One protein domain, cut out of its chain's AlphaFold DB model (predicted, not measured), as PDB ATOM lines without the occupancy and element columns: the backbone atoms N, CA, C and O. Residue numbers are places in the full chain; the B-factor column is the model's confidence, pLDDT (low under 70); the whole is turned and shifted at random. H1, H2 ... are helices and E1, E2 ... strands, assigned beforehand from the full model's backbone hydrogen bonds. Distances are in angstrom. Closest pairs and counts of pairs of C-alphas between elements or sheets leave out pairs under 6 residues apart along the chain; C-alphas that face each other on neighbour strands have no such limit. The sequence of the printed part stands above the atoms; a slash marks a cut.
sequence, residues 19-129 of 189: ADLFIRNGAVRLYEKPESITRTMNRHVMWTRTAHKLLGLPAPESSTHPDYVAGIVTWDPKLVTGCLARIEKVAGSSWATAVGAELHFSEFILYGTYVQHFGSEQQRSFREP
ATOM      1  N   ALA A  19      -7.330  12.686 105.841       94.00
ATOM      2  CA  ALA A  19      -7.494  11.765 104.714       94.00
ATOM      3  C   ALA A  19      -6.966  12.312 103.372       94.00
ATOM      4  O   ALA A  19      -6.591  11.538 102.491       94.00
ATOM      5  N   ASP A  20      -6.908  13.634 103.216       94.25
ATOM      6  CA  ASP A  20      -6.397  14.333 102.032       94.25
ATOM      7  C   ASP A  20      -4.867  14.256 101.876       94.25
ATOM      8  O   ASP A  20      -4.335  14.566 100.803       94.25
ATOM      9  N   LEU A  21      -4.146  13.779 102.902       95.00
ATOM     10  CA  LEU A  21      -2.762  13.326 102.753       95.00
ATOM     11  C   LEU A  21      -2.669  12.083 101.872       95.00
ATOM     12  O   LEU A  21      -1.674  11.904 101.180       95.00
ATOM     13  N   PHE A  22      -3.691  11.230 101.887       96.56
ATOM     14  CA  PHE A  22      -3.637   9.893 101.302       96.56
ATOM     15  C   PHE A  22      -4.483   9.749 100.045       96.56
ATOM     16  O   PHE A  22      -4.211   8.877  99.227       96.56
ATOM     17  N   ILE A  23      -5.513  10.581  99.879       96.94
ATOM     18  CA  ILE A  23      -6.417  10.528  98.732       96.94
ATOM     19  C   ILE A  23      -6.665  11.941  98.214       96.94
ATOM     20  O   ILE A  23      -7.144  12.801  98.948       96.94
ATOM     21  N   ARG A  24      -6.414  12.168  96.922       95.94
ATOM     22  CA  ARG A  24      -6.739  13.427  96.235       95.94
ATOM     23  C   ARG A  24      -7.333  13.138  94.872       95.94
ATOM     24  O   ARG A  24      -6.843  12.271  94.160       95.94
ATOM     25  N   ASN A  25      -8.401  13.852  94.523       94.56
ATOM     26  CA  ASN A  25      -9.033  13.794  93.199       94.56
ATOM     27  C   ASN A  25      -9.330  12.368  92.702       94.56
ATOM     28  O   ASN A  25      -9.229  12.101  91.513       94.56
ATOM     29  N   GLY A  26      -9.675  11.435  93.597       94.19
ATOM     30  CA  GLY A  26      -9.926  10.042  93.215       94.19
ATOM     31  C   GLY A  26      -8.665   9.244  92.865       94.19
ATOM     32  O   GLY A  26      -8.758   8.287  92.103       94.19
ATOM     33  N   ALA A  27      -7.504   9.611  93.409       97.44
ATOM     34  CA  ALA A  27      -6.259   8.848  93.366       97.44
ATOM     35  C   ALA A  27      -5.695   8.667  94.782       97.44
ATOM     36  O   ALA A  27      -5.811   9.566  95.617       97.44
ATOM     37  N   VAL A  28      -5.111   7.499  95.055       98.19
ATOM     38  CA  VAL A  28      -4.372   7.238  96.300       98.19
ATOM     39  C   VAL A  28      -2.943   7.749  96.132       98.19
ATOM     40  O   VAL A  28      -2.368   7.593  95.056       98.19
ATOM     41  N   ARG A  29      -2.380   8.363  97.177       97.81
ATOM     42  CA  ARG A  29      -0.999   8.851  97.177       97.81
ATOM     43  C   ARG A  29      -0.048   7.693  96.891       97.81
ATOM     44  O   ARG A  29      -0.092   6.673  97.573       97.81
ATOM     45  N   LEU A  30       0.850   7.882  95.937       97.81
ATOM     46  CA  LEU A  30       2.005   7.019  95.733       97.81
ATOM     47  C   LEU A  30       3.254   7.819  96.094       97.81
ATOM     48  O   LEU A  30       3.540   8.830  95.451       97.81
ATOM     49  N   TYR A  31       3.982   7.381  97.121       97.38
ATOM     50  CA  TYR A  31       5.340   7.874  97.321       97.38
ATOM     51  C   TYR A  31       6.211   7.318  96.196       97.38
ATOM     52  O   TYR A  31       6.314   6.104  96.053       97.38
ATOM     53  N   GLU A  32       6.787   8.201  95.392       97.44
ATOM     54  CA  GLU A  32       7.672   7.859  94.280       97.44
ATOM     55  C   GLU A  32       8.781   8.900  94.262       97.44
ATOM     56  O   GLU A  32       8.528  10.064  93.950       97.44
ATOM     57  N   LYS A  33      10.004   8.498  94.604       96.88
ATOM     58  CA  LYS A  33      11.185   9.352  94.506       96.88
ATOM     59  C   LYS A  33      11.934   9.016  93.214       96.88
ATOM     60  O   LYS A  33      12.608   7.982  93.166       96.88
ATOM     61  N   PRO A  34      11.819   9.847  92.161       96.06
ATOM     62  CA  PRO A  34      12.398   9.539  90.861       96.06
ATOM     63  C   PRO A  34      13.915   9.382  90.944       96.06
ATOM     64  O   PRO A  34      14.571  10.096  91.700       96.06
ATOM     65  N   GLU A  35      14.453   8.446  90.160       94.69
ATOM     66  CA  GLU A  35      15.898   8.249  89.956       94.69
ATOM     67  C   GLU A  35      16.729   8.052  91.244       94.69
ATOM     68  O   GLU A  35      17.948   8.225  91.237       94.69
ATOM     69  N   SER A  36      16.092   7.671  92.357       95.38
ATOM     70  CA  SER A  36      16.746   7.587  93.668       95.38
ATOM     71  C   SER A  36      17.444   6.253  93.920       95.38
ATOM     72  O   SER A  36      18.404   6.214  94.687       95.38
ATOM     73  N   ILE A  37      17.012   5.162  93.282       96.38
ATOM     74  CA  ILE A  37      17.736   3.890  93.337       96.38
ATOM     75  C   ILE A  37      18.887   3.975  92.347       96.38
ATOM     76  O   ILE A  37      18.665   4.019  91.138       96.38
ATOM     77  N   THR A  38      20.117   3.956  92.852       95.62
ATOM     78  CA  THR A  38      21.332   3.956  92.028       95.62
ATOM     79  C   THR A  38      22.042   2.603  92.083       95.62
ATOM     80  O   THR A  38      21.756   1.750  92.927       95.62
ATOM     81  N   ARG A  39      23.032   2.406  91.204       92.31
ATOM     82  CA  ARG A  39      23.826   1.164  91.126       92.31
ATOM     83  C   ARG A  39      24.561   0.800  92.420       92.31
ATOM     84  O   ARG A  39      24.924  -0.359  92.573       92.31
ATOM     85  N   THR A  40      24.799   1.750  93.326       93.44
ATOM     86  CA  THR A  40      25.458   1.476  94.617       93.44
ATOM     87  C   THR A  40      24.494   0.885  95.647       93.44
ATOM     88  O   THR A  40      24.927   0.242  96.603       93.44
ATOM     89  N   MET A  41      23.181   1.024  95.440       94.25
ATOM     90  CA  MET A  41      22.138   0.485  96.312       94.25
ATOM     91  C   MET A  41      21.816  -0.965  95.937       94.25
ATOM     92  O   MET A  41      20.687  -1.292  95.571       94.25
ATOM     93  N   ASN A  42      22.813  -1.853  96.041       94.00
ATOM     94  CA  ASN A  42      22.751  -3.247  95.572       94.00
ATOM     95  C   ASN A  42      21.439  -3.967  95.931       94.00
ATOM     96  O   ASN A  42      20.849  -4.643  95.091       94.00
ATOM     97  N   ARG A  43      20.950  -3.790  97.166       94.38
ATOM     98  CA  ARG A  43      19.699  -4.405  97.632       94.38
ATOM     99  C   ARG A  43      18.467  -3.887  96.876       94.38
ATOM    100  O   ARG A  43      17.666  -4.691  96.417       94.38
ATOM    101  N   HIS A  44      18.363  -2.575  96.678       96.25
ATOM    102  CA  HIS A  44      17.245  -1.948  95.966       96.25
ATOM    103  C   HIS A  44      17.268  -2.285  94.469       96.25
ATOM    104  O   HIS A  44      16.223  -2.532  93.866       96.25
ATOM    105  N   VAL A  45      18.461  -2.394  93.873       96.81
ATOM    106  CA  VAL A  45      18.624  -2.883  92.494       96.81
ATOM    107  C   VAL A  45      18.111  -4.319  92.363       96.81
ATOM    108  O   VAL A  45      17.381  -4.630  91.421       96.81
ATOM    109  N   MET A  46      18.442  -5.197  93.315       96.94
ATOM    110  CA  MET A  46      17.930  -6.572  93.323       96.94
ATOM    111  C   MET A  46      16.410  -6.611  93.498       96.94
ATOM    112  O   MET A  46      15.745  -7.306  92.737       96.94
ATOM    113  N   TRP A  47      15.848  -5.813  94.409       98.38
ATOM    114  CA  TRP A  47      14.396  -5.684  94.571       98.38
ATOM    115  C   TRP A  47      13.695  -5.222  93.291       98.38
ATOM    116  O   TRP A  47      12.676  -5.797  92.913       98.38
ATOM    117  N   THR A  48      14.267  -4.244  92.583       98.12
ATOM    118  CA  THR A  48      13.741  -3.753  91.297       98.12
ATOM    119  C   THR A  48      13.706  -4.883  90.264       98.12
ATOM    120  O   THR A  48      12.689  -5.108  89.610       98.12
ATOM    121  N   ARG A  49      14.790  -5.661  90.148       97.50
ATOM    122  CA  ARG A  49      14.849  -6.817  89.238       97.50
ATOM    123  C   ARG A  49      13.818  -7.887  89.596       97.50
ATOM    124  O   ARG A  49      13.146  -8.394  88.699       97.50
ATOM    125  N   THR A  50      13.663  -8.199  90.881       98.50
ATOM    126  CA  THR A  50      12.647  -9.143  91.366       98.50
ATOM    127  C   THR A  50      11.237  -8.660  91.039       98.50
ATOM    128  O   THR A  50      10.432  -9.439  90.535       98.50
ATOM    129  N   ALA A  51      10.940  -7.372  91.242       98.62
ATOM    130  CA  ALA A  51       9.650  -6.790  90.879       98.62
ATOM    131  C   ALA A  51       9.368  -6.939  89.376       98.62
ATOM    132  O   ALA A  51       8.299  -7.411  88.998       98.62
ATOM    133  N   HIS A  52      10.338  -6.622  88.512       98.56
ATOM    134  CA  HIS A  52      10.191  -6.804  87.064       98.56
ATOM    135  C   HIS A  52       9.935  -8.269  86.689       98.56
ATOM    136  O   HIS A  52       9.011  -8.551  85.926       98.56
ATOM    137  N   LYS A  53      10.694  -9.204  87.273       98.50
ATOM    138  CA  LYS A  53      10.511 -10.648  87.077       98.50
ATOM    139  C   LYS A  53       9.098 -11.095  87.466       98.50
ATOM    140  O   LYS A  53       8.408 -11.689  86.643       98.50
ATOM    141  N   LEU A  54       8.651 -10.779  88.685       98.69
ATOM    142  CA  LEU A  54       7.327 -11.160  89.199       98.69
ATOM    143  C   LEU A  54       6.180 -10.550  88.379       98.69
ATOM    144  O   LEU A  54       5.128 -11.165  88.219       98.69
ATOM    145  N   LEU A  55       6.387  -9.356  87.826       98.81
ATOM    146  CA  LEU A  55       5.407  -8.657  86.996       98.81
ATOM    147  C   LEU A  55       5.487  -9.028  85.508       98.81
ATOM    148  O   LEU A  55       4.685  -8.523  84.713       98.81
ATOM    149  N   GLY A  56       6.414  -9.908  85.117       98.50
ATOM    150  CA  GLY A  56       6.628 -10.313  83.727       98.50
ATOM    151  C   GLY A  56       7.007  -9.134  82.829       98.50
ATOM    152  O   GLY A  56       6.506  -9.029  81.710       98.50
ATOM    153  N   LEU A  57       7.801  -8.207  83.362       98.44
ATOM    154  CA  LEU A  57       8.360  -7.058  82.658       98.44
ATOM    155  C   LEU A  57       9.779  -7.393  82.164       98.44
ATOM    156  O   LEU A  57      10.459  -8.224  82.775       98.44
ATOM    157  N   PRO A  58      10.262  -6.737  81.093       97.31
ATOM    158  CA  PRO A  58      11.667  -6.810  80.705       97.31
ATOM    159  C   PRO A  58      12.584  -6.411  81.861       97.31
ATOM    160  O   PRO A  58      12.196  -5.610  82.715       97.31
ATOM    161  N   ALA A  59      13.808  -6.938  81.884       93.69
ATOM    162  CA  ALA A  59      14.793  -6.516  82.871       93.69
ATOM    163  C   ALA A  59      15.025  -4.993  82.776       93.69
ATOM    164  O   ALA A  59      15.063  -4.454  81.670       93.69
ATOM    165  N   PRO A  60      15.166  -4.288  83.910       91.50
ATOM    166  CA  PRO A  60      15.371  -2.849  83.888       91.50
ATOM    167  C   PRO A  60      16.725  -2.500  83.246       91.50
ATOM    168  O   PRO A  60      17.767  -2.976  83.697       91.50
ATOM    169  N   GLU A  61      16.702  -1.667  82.202       87.69
ATOM    170  CA  GLU A  61      17.903  -1.244  81.455       87.69
ATOM    171  C   GLU A  61      18.561   0.021  82.030       87.69
ATOM    172  O   GLU A  61      19.764   0.230  81.868       87.69
ATOM    173  N   SER A  62      17.778   0.868  82.707       88.50
ATOM    174  CA  SER A  62      18.254   2.135  83.274       88.50
ATOM    175  C   SER A  62      19.298   1.920  84.376       88.50
ATOM    176  O   SER A  62      19.256   0.941  85.118       88.50
ATOM    177  N   SER A  63      20.223   2.873  84.517       88.25
ATOM    178  CA  SER A  63      21.182   2.916  85.628       88.25
ATOM    179  C   SER A  63      20.572   3.434  86.934       88.25
ATOM    180  O   SER A  63      21.175   3.239  87.995       88.25
ATOM    181  N   THR A  64      19.402   4.073  86.855       94.94
ATOM    182  CA  THR A  64      18.629   4.567  87.996       94.94
ATOM    183  C   THR A  64      17.160   4.158  87.908       94.94
ATOM    184  O   THR A  64      16.596   4.011  86.817       94.94
ATOM    185  N   HIS A  65      16.524   3.985  89.066       96.00
ATOM    186  CA  HIS A  65      15.106   3.632  89.174       96.00
ATOM    187  C   HIS A  65      14.403   4.499  90.226       96.00
ATOM    188  O   HIS A  65      15.061   5.002  91.142       96.00
ATOM    189  N   PRO A  66      13.080   4.701  90.108       97.00
ATOM    190  CA  PRO A  66      12.300   5.311  91.176       97.00
ATOM    191  C   PRO A  66      12.348   4.456  92.447       97.00
ATOM    192  O   PRO A  66      12.307   3.227  92.380       97.00
ATOM    193  N   ASP A  67      12.422   5.123  93.596       97.31
ATOM    194  CA  ASP A  67      12.299   4.493  94.908       97.31
ATOM    195  C   ASP A  67      10.884   4.688  95.460       97.31
ATOM    196  O   ASP A  67      10.289   5.757  95.317       97.31
ATOM    197  N   TYR A  68      10.372   3.648  96.104       97.50
ATOM    198  CA  TYR A  68       9.028   3.586  96.672       97.50
ATOM    199  C   TYR A  68       9.051   3.275  98.177       97.50
ATOM    200  O   TYR A  68       7.993   3.156  98.795       97.50
ATOM    201  N   VAL A  69      10.237   3.141  98.783       95.38
ATOM    202  CA  VAL A  69      10.399   2.833 100.208       95.38
ATOM    203  C   VAL A  69      10.291   4.105 101.053       95.38
ATOM    204  O   VAL A  69      11.067   5.047 100.889       95.38
ATOM    205  N   ALA A  70       9.348   4.122 101.994       94.25
ATOM    206  CA  ALA A  70       9.216   5.164 103.009       94.25
ATOM    207  C   ALA A  70       8.572   4.596 104.283       94.25
ATOM    208  O   ALA A  70       7.857   3.600 104.219       94.25
ATOM    209  N   GLY A  71       8.771   5.256 105.433       93.19
ATOM    210  CA  GLY A  71       8.190   4.811 106.711       93.19
ATOM    211  C   GLY A  71       6.656   4.879 106.768       93.19
ATOM    212  O   GLY A  71       6.030   4.170 107.550       93.19
ATOM    213  N   ILE A  72       6.038   5.711 105.922       95.50
ATOM    214  CA  ILE A  72       4.586   5.731 105.706       95.50
ATOM    215  C   ILE A  72       4.326   5.726 104.204       95.50
ATOM    216  O   ILE A  72       4.763   6.638 103.496       95.50
ATOM    217  N   VAL A  73       3.567   4.738 103.739       96.62
ATOM    218  CA  VAL A  73       3.104   4.635 102.349       96.62
ATOM    219  C   VAL A  73       1.617   4.305 102.296       96.62
ATOM    220  O   VAL A  73       1.010   3.895 103.287       96.62
ATOM    221  N   THR A  74       1.012   4.479 101.125       97.62
ATOM    222  CA  THR A  74      -0.407   4.192 100.913       97.62
ATOM    223  C   THR A  74      -0.660   3.433  99.639       97.62
ATOM    224  O   THR A  74      -0.102   3.772  98.599       97.62
ATOM    225  N   TRP A  75      -1.557   2.453  99.708       98.06
ATOM    226  CA  TRP A  75      -1.924   1.621  98.570       98.06
ATOM    227  C   TRP A  75      -3.429   1.680  98.297       98.06
ATOM    228  O   TRP A  75      -4.253   1.633  99.211       98.06
ATOM    229  N   ASP A  76      -3.792   1.758  97.018       98.06
ATOM    230  CA  ASP A  76      -5.148   1.495  96.529       98.06
ATOM    231  C   ASP A  76      -5.409  -0.024  96.553       98.06
ATOM    232  O   ASP A  76      -4.733  -0.756  95.817       98.06
ATOM    233  N   PRO A  77      -6.396  -0.518  97.331       97.88
ATOM    234  CA  PRO A  77      -6.737  -1.939  97.382       97.88
ATOM    235  C   PRO A  77      -7.004  -2.563  96.010       97.88
ATOM    236  O   PRO A  77      -6.647  -3.717  95.783       97.88
ATOM    237  N   LYS A  78      -7.584  -1.809  95.066       97.75
ATOM    238  CA  LYS A  78      -7.841  -2.310  93.709       97.75
ATOM    239  C   LYS A  78      -6.543  -2.573  92.954       97.75
ATOM    240  O   LYS A  78      -6.441  -3.577  92.251       97.75
ATOM    241  N   LEU A  79      -5.550  -1.694  93.107       98.44
ATOM    242  CA  LEU A  79      -4.227  -1.874  92.503       98.44
ATOM    243  C   LEU A  79      -3.461  -3.015  93.172       98.44
ATOM    244  O   LEU A  79      -2.776  -3.754  92.475       98.44
ATOM    245  N   VAL A  80      -3.625  -3.220  94.484       98.50
ATOM    246  CA  VAL A  80      -3.052  -4.388  95.176       98.50
ATOM    247  C   VAL A  80      -3.620  -5.680  94.591       98.50
ATOM    248  O   VAL A  80      -2.856  -6.536  94.156       98.50
ATOM    249  N   THR A  81      -4.947  -5.809  94.493       98.44
ATOM    250  CA  THR A  81      -5.580  -6.990  93.882       98.44
ATOM    251  C   THR A  81      -5.109  -7.206  92.443       98.44
ATOM    252  O   THR A  81      -4.793  -8.332  92.062       98.44
ATOM    253  N   GLY A  82      -5.008  -6.135  91.650       98.69
ATOM    254  CA  GLY A  82      -4.480  -6.204  90.287       98.69
ATOM    255  C   GLY A  82      -3.016  -6.654  90.223       98.69
ATOM    256  O   GLY A  82      -2.656  -7.436  89.341       98.69
ATOM    257  N   CYS A  83      -2.184  -6.205  91.165       98.81
ATOM    258  CA  CYS A  83      -0.786  -6.609  91.286       98.81
ATOM    259  C   CYS A  83      -0.667  -8.105  91.581       98.81
ATOM    260  O   CYS A  83       0.050  -8.815  90.877       98.81
ATOM    261  N   LEU A  84      -1.417  -8.606  92.566       98.75
ATOM    262  CA  LEU A  84      -1.413 -10.027  92.921       98.75
ATOM    263  C   LEU A  84      -1.897 -10.898  91.752       98.75
ATOM    264  O   LEU A  84      -1.216 -11.852  91.380       98.75
ATOM    265  N   ALA A  85      -2.992 -10.515  91.090       98.81
ATOM    266  CA  ALA A  85      -3.505 -11.234  89.922       98.81
ATOM    267  C   ALA A  85      -2.511 -11.243  88.744       98.81
ATOM    268  O   ALA A  85      -2.410 -12.221  87.999       98.81
ATOM    269  N   ARG A  86      -1.748 -10.157  88.557       98.75
ATOM    270  CA  ARG A  86      -0.688 -10.099  87.544       98.75
ATOM    271  C   ARG A  86       0.426 -11.093  87.856       98.75
ATOM    272  O   ARG A  86       0.856 -11.784  86.935       98.75
ATOM    273  N   ILE A  87       0.860 -11.175  89.113       98.81
ATOM    274  CA  ILE A  87       1.881 -12.134  89.551       98.81
ATOM    275  C   ILE A  87       1.409 -13.561  89.279       98.81
ATOM    276  O   ILE A  87       2.138 -14.328  88.660       98.81
ATOM    277  N   GLU A  88       0.171 -13.897  89.643       98.81
ATOM    278  CA  GLU A  88      -0.397 -15.231  89.393       98.81
ATOM    279  C   GLU A  88      -0.419 -15.577  87.907       98.81
ATOM    280  O   GLU A  88      -0.010 -16.664  87.501       98.81
ATOM    281  N   LYS A  89      -0.827 -14.617  87.070       98.75
ATOM    282  CA  LYS A  89      -0.838 -14.781  85.613       98.75
ATOM    283  C   LYS A  89       0.561 -15.017  85.036       98.75
ATOM    284  O   LYS A  89       0.688 -15.757  84.066       98.75
ATOM    285  N   VAL A  90       1.585 -14.355  85.569       98.69
ATOM    286  CA  VAL A  90       2.975 -14.489  85.101       98.69
ATOM    287  C   VAL A  90       3.597 -15.792  85.600       98.69
ATOM    288  O   VAL A  90       4.262 -16.480  84.832       98.69
ATOM    289  N   ALA A  91       3.373 -16.134  86.866       97.94
ATOM    290  CA  ALA A  91       3.993 -17.278  87.519       97.94
ATOM    291  C   ALA A  91       3.275 -18.610  87.249       97.94
ATOM    292  O   ALA A  91       3.863 -19.665  87.474       97.94
ATOM    293  N   GLY A  92       2.003 -18.589  86.834       98.25
ATOM    294  CA  GLY A  92       1.185 -19.798  86.681       98.25
ATOM    295  C   GLY A  92       0.907 -20.528  88.004       98.25
ATOM    296  O   GLY A  92       0.574 -21.710  88.000       98.25
ATOM    297  N   SER A  93       1.076 -19.844  89.136       98.12
ATOM    298  CA  SER A  93       0.898 -20.357  90.501       98.12
ATOM    299  C   SER A  93       0.341 -19.252  91.405       98.12
ATOM    300  O   SER A  93       0.177 -18.120  90.952       98.12
ATOM    301  N   SER A  94       0.020 -19.563  92.668       98.50
ATOM    302  CA  SER A  94      -0.488 -18.547  93.604       98.50
ATOM    303  C   SER A  94       0.528 -17.419  93.814       98.50
ATOM    304  O   SER A  94       1.738 -17.672  93.844       98.50
ATOM    305  N   TRP A  95       0.053 -16.185  94.020       98.50
ATOM    306  CA  TRP A  95       0.952 -15.045  94.240       98.50
ATOM    307  C   TRP A  95       1.867 -15.287  95.445       98.50
ATOM    308  O   TRP A  95       3.037 -14.920  95.408       98.50
ATOM    309  N   ALA A  96       1.355 -15.948  96.488       98.25
ATOM    310  CA  ALA A  96       2.094 -16.220  97.714       98.25
ATOM    311  C   ALA A  96       3.252 -17.193  97.469       98.25
ATOM    312  O   ALA A  96       4.348 -16.982  97.978       98.25
ATOM    313  N   THR A  97       3.040 -18.223  96.642       98.44
ATOM    314  CA  THR A  97       4.106 -19.146  96.226       98.44
ATOM    315  C   THR A  97       5.162 -18.428  95.392       98.44
ATOM    316  O   THR A  97       6.352 -18.592  95.647       98.44
ATOM    317  N   ALA A  98       4.738 -17.616  94.421       98.38
ATOM    318  CA  ALA A  98       5.651 -16.898  93.538       98.38
ATOM    319  C   ALA A  98       6.504 -15.875  94.301       98.38
ATOM    320  O   ALA A  98       7.718 -15.854  94.145       98.38
ATOM    321  N   VAL A  99       5.885 -15.064  95.165       98.19
ATOM    322  CA  VAL A  99       6.591 -14.089  96.011       98.19
ATOM    323  C   VAL A  99       7.469 -14.794  97.045       98.19
ATOM    324  O   VAL A  99       8.624 -14.418  97.218       98.19
ATOM    325  N   GLY A 100       6.963 -15.848  97.694       97.88
ATOM    326  CA  GLY A 100       7.698 -16.601  98.715       97.88
ATOM    327  C   GLY A 100       8.938 -17.335  98.196       97.88
ATOM    328  O   GLY A 100       9.799 -17.704  98.989       97.88
ATOM    329  N   ALA A 101       9.059 -17.521  96.879       97.31
ATOM    330  CA  ALA A 101      10.249 -18.079  96.244       97.31
ATOM    331  C   ALA A 101      11.392 -17.056  96.059       97.31
ATOM    332  O   ALA A 101      12.509 -17.447  95.716       97.31
ATOM    333  N   GLU A 102      11.154 -15.758  96.276       97.75
ATOM    334  CA  GLU A 102      12.140 -14.702  96.032       97.75
ATOM    335  C   GLU A 102      12.823 -14.239  97.331       97.75
ATOM    336  O   GLU A 102      12.238 -13.543  98.155       97.75
ATOM    337  N   LEU A 103      14.118 -14.548  97.483       95.94
ATOM    338  CA  LEU A 103      14.918 -14.137  98.654       95.94
ATOM    339  C   LEU A 103      15.205 -12.625  98.714       95.94
ATOM    340  O   LEU A 103      15.537 -12.084  99.767       95.94
ATOM    341  N   HIS A 104      15.131 -11.942  97.572       96.62
ATOM    342  CA  HIS A 104      15.390 -10.510  97.455       96.62
ATOM    343  C   HIS A 104      14.121  -9.804  97.008       96.62
ATOM    344  O   HIS A 104      13.950  -9.492  95.831       96.62
ATOM    345  N   PHE A 105      13.246  -9.538  97.969       97.00
ATOM    346  CA  PHE A 105      11.921  -8.983  97.743       97.00
ATOM    347  C   PHE A 105      11.709  -7.689  98.541       97.00
ATOM    348  O   PHE A 105      12.223  -7.549  99.649       97.00
ATOM    349  N   SER A 106      10.960  -6.756  97.951       97.38
ATOM    350  CA  SER A 106      10.379  -5.601  98.634       97.38
ATOM    351  C   SER A 106       8.985  -5.360  98.070       97.38
ATOM    352  O   SER A 106       8.809  -5.151  96.867       97.38
ATOM    353  N   GLU A 107       7.999  -5.373  98.952       97.31
ATOM    354  CA  GLU A 107       6.598  -5.097  98.672       97.31
ATOM    355  C   GLU A 107       6.382  -3.662  98.183       97.31
ATOM    356  O   GLU A 107       5.574  -3.442  97.282       97.31
ATOM    357  N   PHE A 108       7.156  -2.701  98.701       97.50
ATOM    358  CA  PHE A 108       7.093  -1.300  98.285       97.50
ATOM    359  C   PHE A 108       7.551  -1.133  96.837       97.50
ATOM    360  O   PHE A 108       6.839  -0.537  96.028       97.50
ATOM    361  N   ILE A 109       8.702  -1.721  96.493       98.44
ATOM    362  CA  ILE A 109       9.232  -1.686  95.126       98.44
ATOM    363  C   ILE A 109       8.309  -2.446  94.169       98.44
ATOM    364  O   ILE A 109       8.018  -1.948  93.086       98.44
ATOM    365  N   LEU A 110       7.795  -3.616  94.562       98.69
ATOM    366  CA  LEU A 110       6.844  -4.372  93.745       98.69
ATOM    367  C   LEU A 110       5.581  -3.554  93.443       98.69
ATOM    368  O   LEU A 110       5.189  -3.443  92.279       98.69
ATOM    369  N   TYR A 111       4.948  -2.996  94.476       98.62
ATOM    370  CA  TYR A 111       3.717  -2.229  94.324       98.62
ATOM    371  C   TYR A 111       3.941  -0.975  93.475       98.62
ATOM    372  O   TYR A 111       3.199  -0.744  92.522       98.62
ATOM    373  N   GLY A 112       4.990  -0.203  93.767       98.38
ATOM    374  CA  GLY A 112       5.341   0.994  93.004       98.38
ATOM    375  C   GLY A 112       5.572   0.699  91.524       98.38
ATOM    376  O   GLY A 112       4.933   1.308  90.664       98.38
ATOM    377  N   THR A 113       6.381  -0.321  91.217       98.50
ATOM    378  CA  THR A 113       6.609  -0.784  89.840       98.50
ATOM    379  C   THR A 113       5.306  -1.231  89.174       98.50
ATOM    380  O   THR A 113       5.058  -0.897  88.012       98.50
ATOM    381  N   TYR A 114       4.418  -1.936  89.883       98.81
ATOM    382  CA  TYR A 114       3.116  -2.305  89.326       98.81
ATOM    383  C   TYR A 114       2.283  -1.074  88.956       98.81
ATOM    384  O   TYR A 114       1.774  -0.989  87.837       98.81
ATOM    385  N   VAL A 115       2.157  -0.097  89.858       98.44
ATOM    386  CA  VAL A 115       1.368   1.118  89.605       98.44
ATOM    387  C   VAL A 115       1.961   1.931  88.453       98.44
ATOM    388  O   VAL A 115       1.213   2.398  87.589       98.44
ATOM    389  N   GLN A 116       3.288   2.044  88.383       97.31
ATOM    390  CA  GLN A 116       3.987   2.723  87.295       97.31
ATOM    391  C   GLN A 116       3.609   2.131  85.930       97.31
ATOM    392  O   GLN A 116       3.223   2.876  85.027       97.31
ATOM    393  N   HIS A 117       3.652   0.804  85.794       97.88
ATOM    394  CA  HIS A 117       3.464   0.121  84.512       97.88
ATOM    395  C   HIS A 117       2.005  -0.189  84.153       97.88
ATOM    396  O   HIS A 117       1.658  -0.190  82.974       97.88
ATOM    397  N   PHE A 118       1.149  -0.456  85.141       98.44
ATOM    398  CA  PHE A 118      -0.209  -0.970  84.923       98.44
ATOM    399  C   PHE A 118      -1.316  -0.053  85.451       98.44
ATOM    400  O   PHE A 118      -2.484  -0.270  85.129       98.44
ATOM    401  N   GLY A 119      -0.985   0.978  86.235       97.75
ATOM    402  CA  GLY A 119      -1.961   1.975  86.669       97.75
ATOM    403  C   GLY A 119      -2.556   2.756  85.491       97.75
ATOM    404  O   GLY A 119      -1.924   2.945  84.449       97.75
ATOM    405  N   SER A 120      -3.776   3.257  85.645       97.94
ATOM    406  CA  SER A 120      -4.293   4.303  84.753       97.94
ATOM    407  C   SER A 120      -3.607   5.647  85.022       97.94
ATOM    408  O   SER A 120      -2.992   5.852  86.071       97.94
ATOM    409  N   GLU A 121      -3.740   6.596  84.095       97.38
ATOM    410  CA  GLU A 121      -3.290   7.977  84.309       97.38
ATOM    411  C   GLU A 121      -3.906   8.582  85.578       97.38
ATOM    412  O   GLU A 121      -3.185   9.112  86.422       97.38
ATOM    413  N   GLN A 122      -5.213   8.387  85.774       97.38
ATOM    414  CA  GLN A 122      -5.924   8.834  86.967       97.38
ATOM    415  C   GLN A 122      -5.339   8.226  88.249       97.38
ATOM    416  O   GLN A 122      -5.094   8.945  89.212       97.38
ATOM    417  N   GLN A 123      -5.065   6.921  88.273       97.19
ATOM    418  CA  GLN A 123      -4.488   6.258  89.451       97.19
ATOM    419  C   GLN A 123      -3.063   6.727  89.770       97.19
ATOM    420  O   GLN A 123      -2.667   6.707  90.929       97.19
ATOM    421  N   ARG A 124      -2.311   7.191  88.766       96.94
ATOM    422  CA  ARG A 124      -0.966   7.768  88.927       96.94
ATOM    423  C   ARG A 124      -0.958   9.286  89.135       96.94
ATOM    424  O   ARG A 124       0.119   9.877  89.219       96.94
ATOM    425  N   SER A 125      -2.124   9.929  89.190       97.25
ATOM    426  CA  SER A 125      -2.220  11.395  89.249       97.25
ATOM    427  C   SER A 125      -1.762  11.989  90.585       97.25
ATOM    428  O   SER A 125      -1.444  13.174  90.638       97.25
ATOM    429  N   PHE A 126      -1.663  11.179  91.646       97.38
ATOM    430  CA  PHE A 126      -1.196  11.608  92.968       97.38
ATOM    431  C   PHE A 126       0.135  10.943  93.359       97.38
ATOM    432  O   PHE A 126       0.231  10.227  94.354       97.38
ATOM    433  N   ARG A 127       1.171  11.179  92.548       96.38
ATOM    434  CA  ARG A 127       2.556  10.780  92.840       96.38
ATOM    435  C   ARG A 127       3.310  11.907  93.515       96.38
ATOM    436  O   ARG A 127       3.263  13.038  93.041       96.38
ATOM    437  N   GLU A 128       4.010  11.589  94.594       94.69
ATOM    438  CA  GLU A 128       4.691  12.579  95.420       94.69
ATOM    439  C   GLU A 128       6.072  12.080  95.863       94.69
ATOM    440  O   GLU A 128       6.161  11.034  96.509       94.69
ATOM    441  N   PRO A 129       7.149  12.836  95.589       94.12
ATOM    442  CA  PRO A 129       8.500  12.476  96.019       94.12
ATOM    443  C   PRO A 129       8.785  12.837  97.480       94.12
ATOM    444  O   PRO A 129       9.843  12.499  98.006       94.12
TER     445      PRO A 129
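This is residues 19 to 129 of the 189 residues of an uncharacterized protein of Arthrobacter sp. Hiyo6 (UniProt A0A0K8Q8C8). Helix H4 runs through the core of a four-sided ring, with the small two-stranded sheet of E1 and E2 on one side, H1 on the next, H2 opposite the sheet and the single strand E3 on the fourth; the short H3 packs on H2 near the corner between H2 and H1. The stretch before E1 and the tail after H4 come together beyond the E3 side, where residues 30 to 31 pair in parallel with 127 to 128. The printed part has 111 residues with four named helices and three named strands in the order E1, H1, E2, E3, H2, H3, H4; E1 and E2 are antiparallel, and the class is mixed, helices and strands. It is compact, with a radius of gyration of the C-alphas of 13.6 A and spans of 37 by 33 by 23 A.

Start at residues 19 to 32, which hold no named element. Find C-alpha 33 at (11.185, 9.352, 94.506), where E1 begins; it runs to residue 38 over 11.8 A. H1 follows, residues 42 to 54, 18.5 A long. Next come E2, residues 64 to 67, and E3, residues 72 to 75. Look for C-alpha 77 at (-6.737, -1.939, 97.382), from which H2 runs 21.2 A to residue 91. H3 is residues 95 to 100. H4, residues 107 to 118, spans 15.9 A and ends at C-alpha 118, (-0.209, -0.970, 84.923).

Begin with H4, whose centre is nearest to the mean of the C-alphas, at 1.7 A. Its residues 109 to 113 touch H1 at a steep tilt of 51 degrees, the same way; the closest C-alphas are those of Ala 51 and Leu 110, 4.7 A apart. Its residues 111 to 115 touch H2, about perpendicular at 89 degrees, closest at the C-alphas of Cys 83 and Tyr 114, 6.1 A. H4 and E3 are near each other. H2 touches H3, about perpendicular at 74 degrees, closest at the C-alphas of Glu 88 and Trp 95, 5.0 A. H1 and H2 only just touch, with 3 pairs of C-alphas within 8 A, closest at those of Leu 54 and Ile 87, 5.5 A. Between E1 and E2, N 33 and O 67 are 2.8 A apart and N 65 and O 37 are 3.0 A apart, within hydrogen-bond range. E3 pairs with no named strand. In H1, H2, H3 and H4 every O i to N i+4 pair is within hydrogen-bond range.

The two C-alphas farthest apart are those of Asp 20 and Gly 92, at 38.2 A. The printed part has no cut and no long link. Its mean pLDDT is 96.8, and no printed residue is under 70.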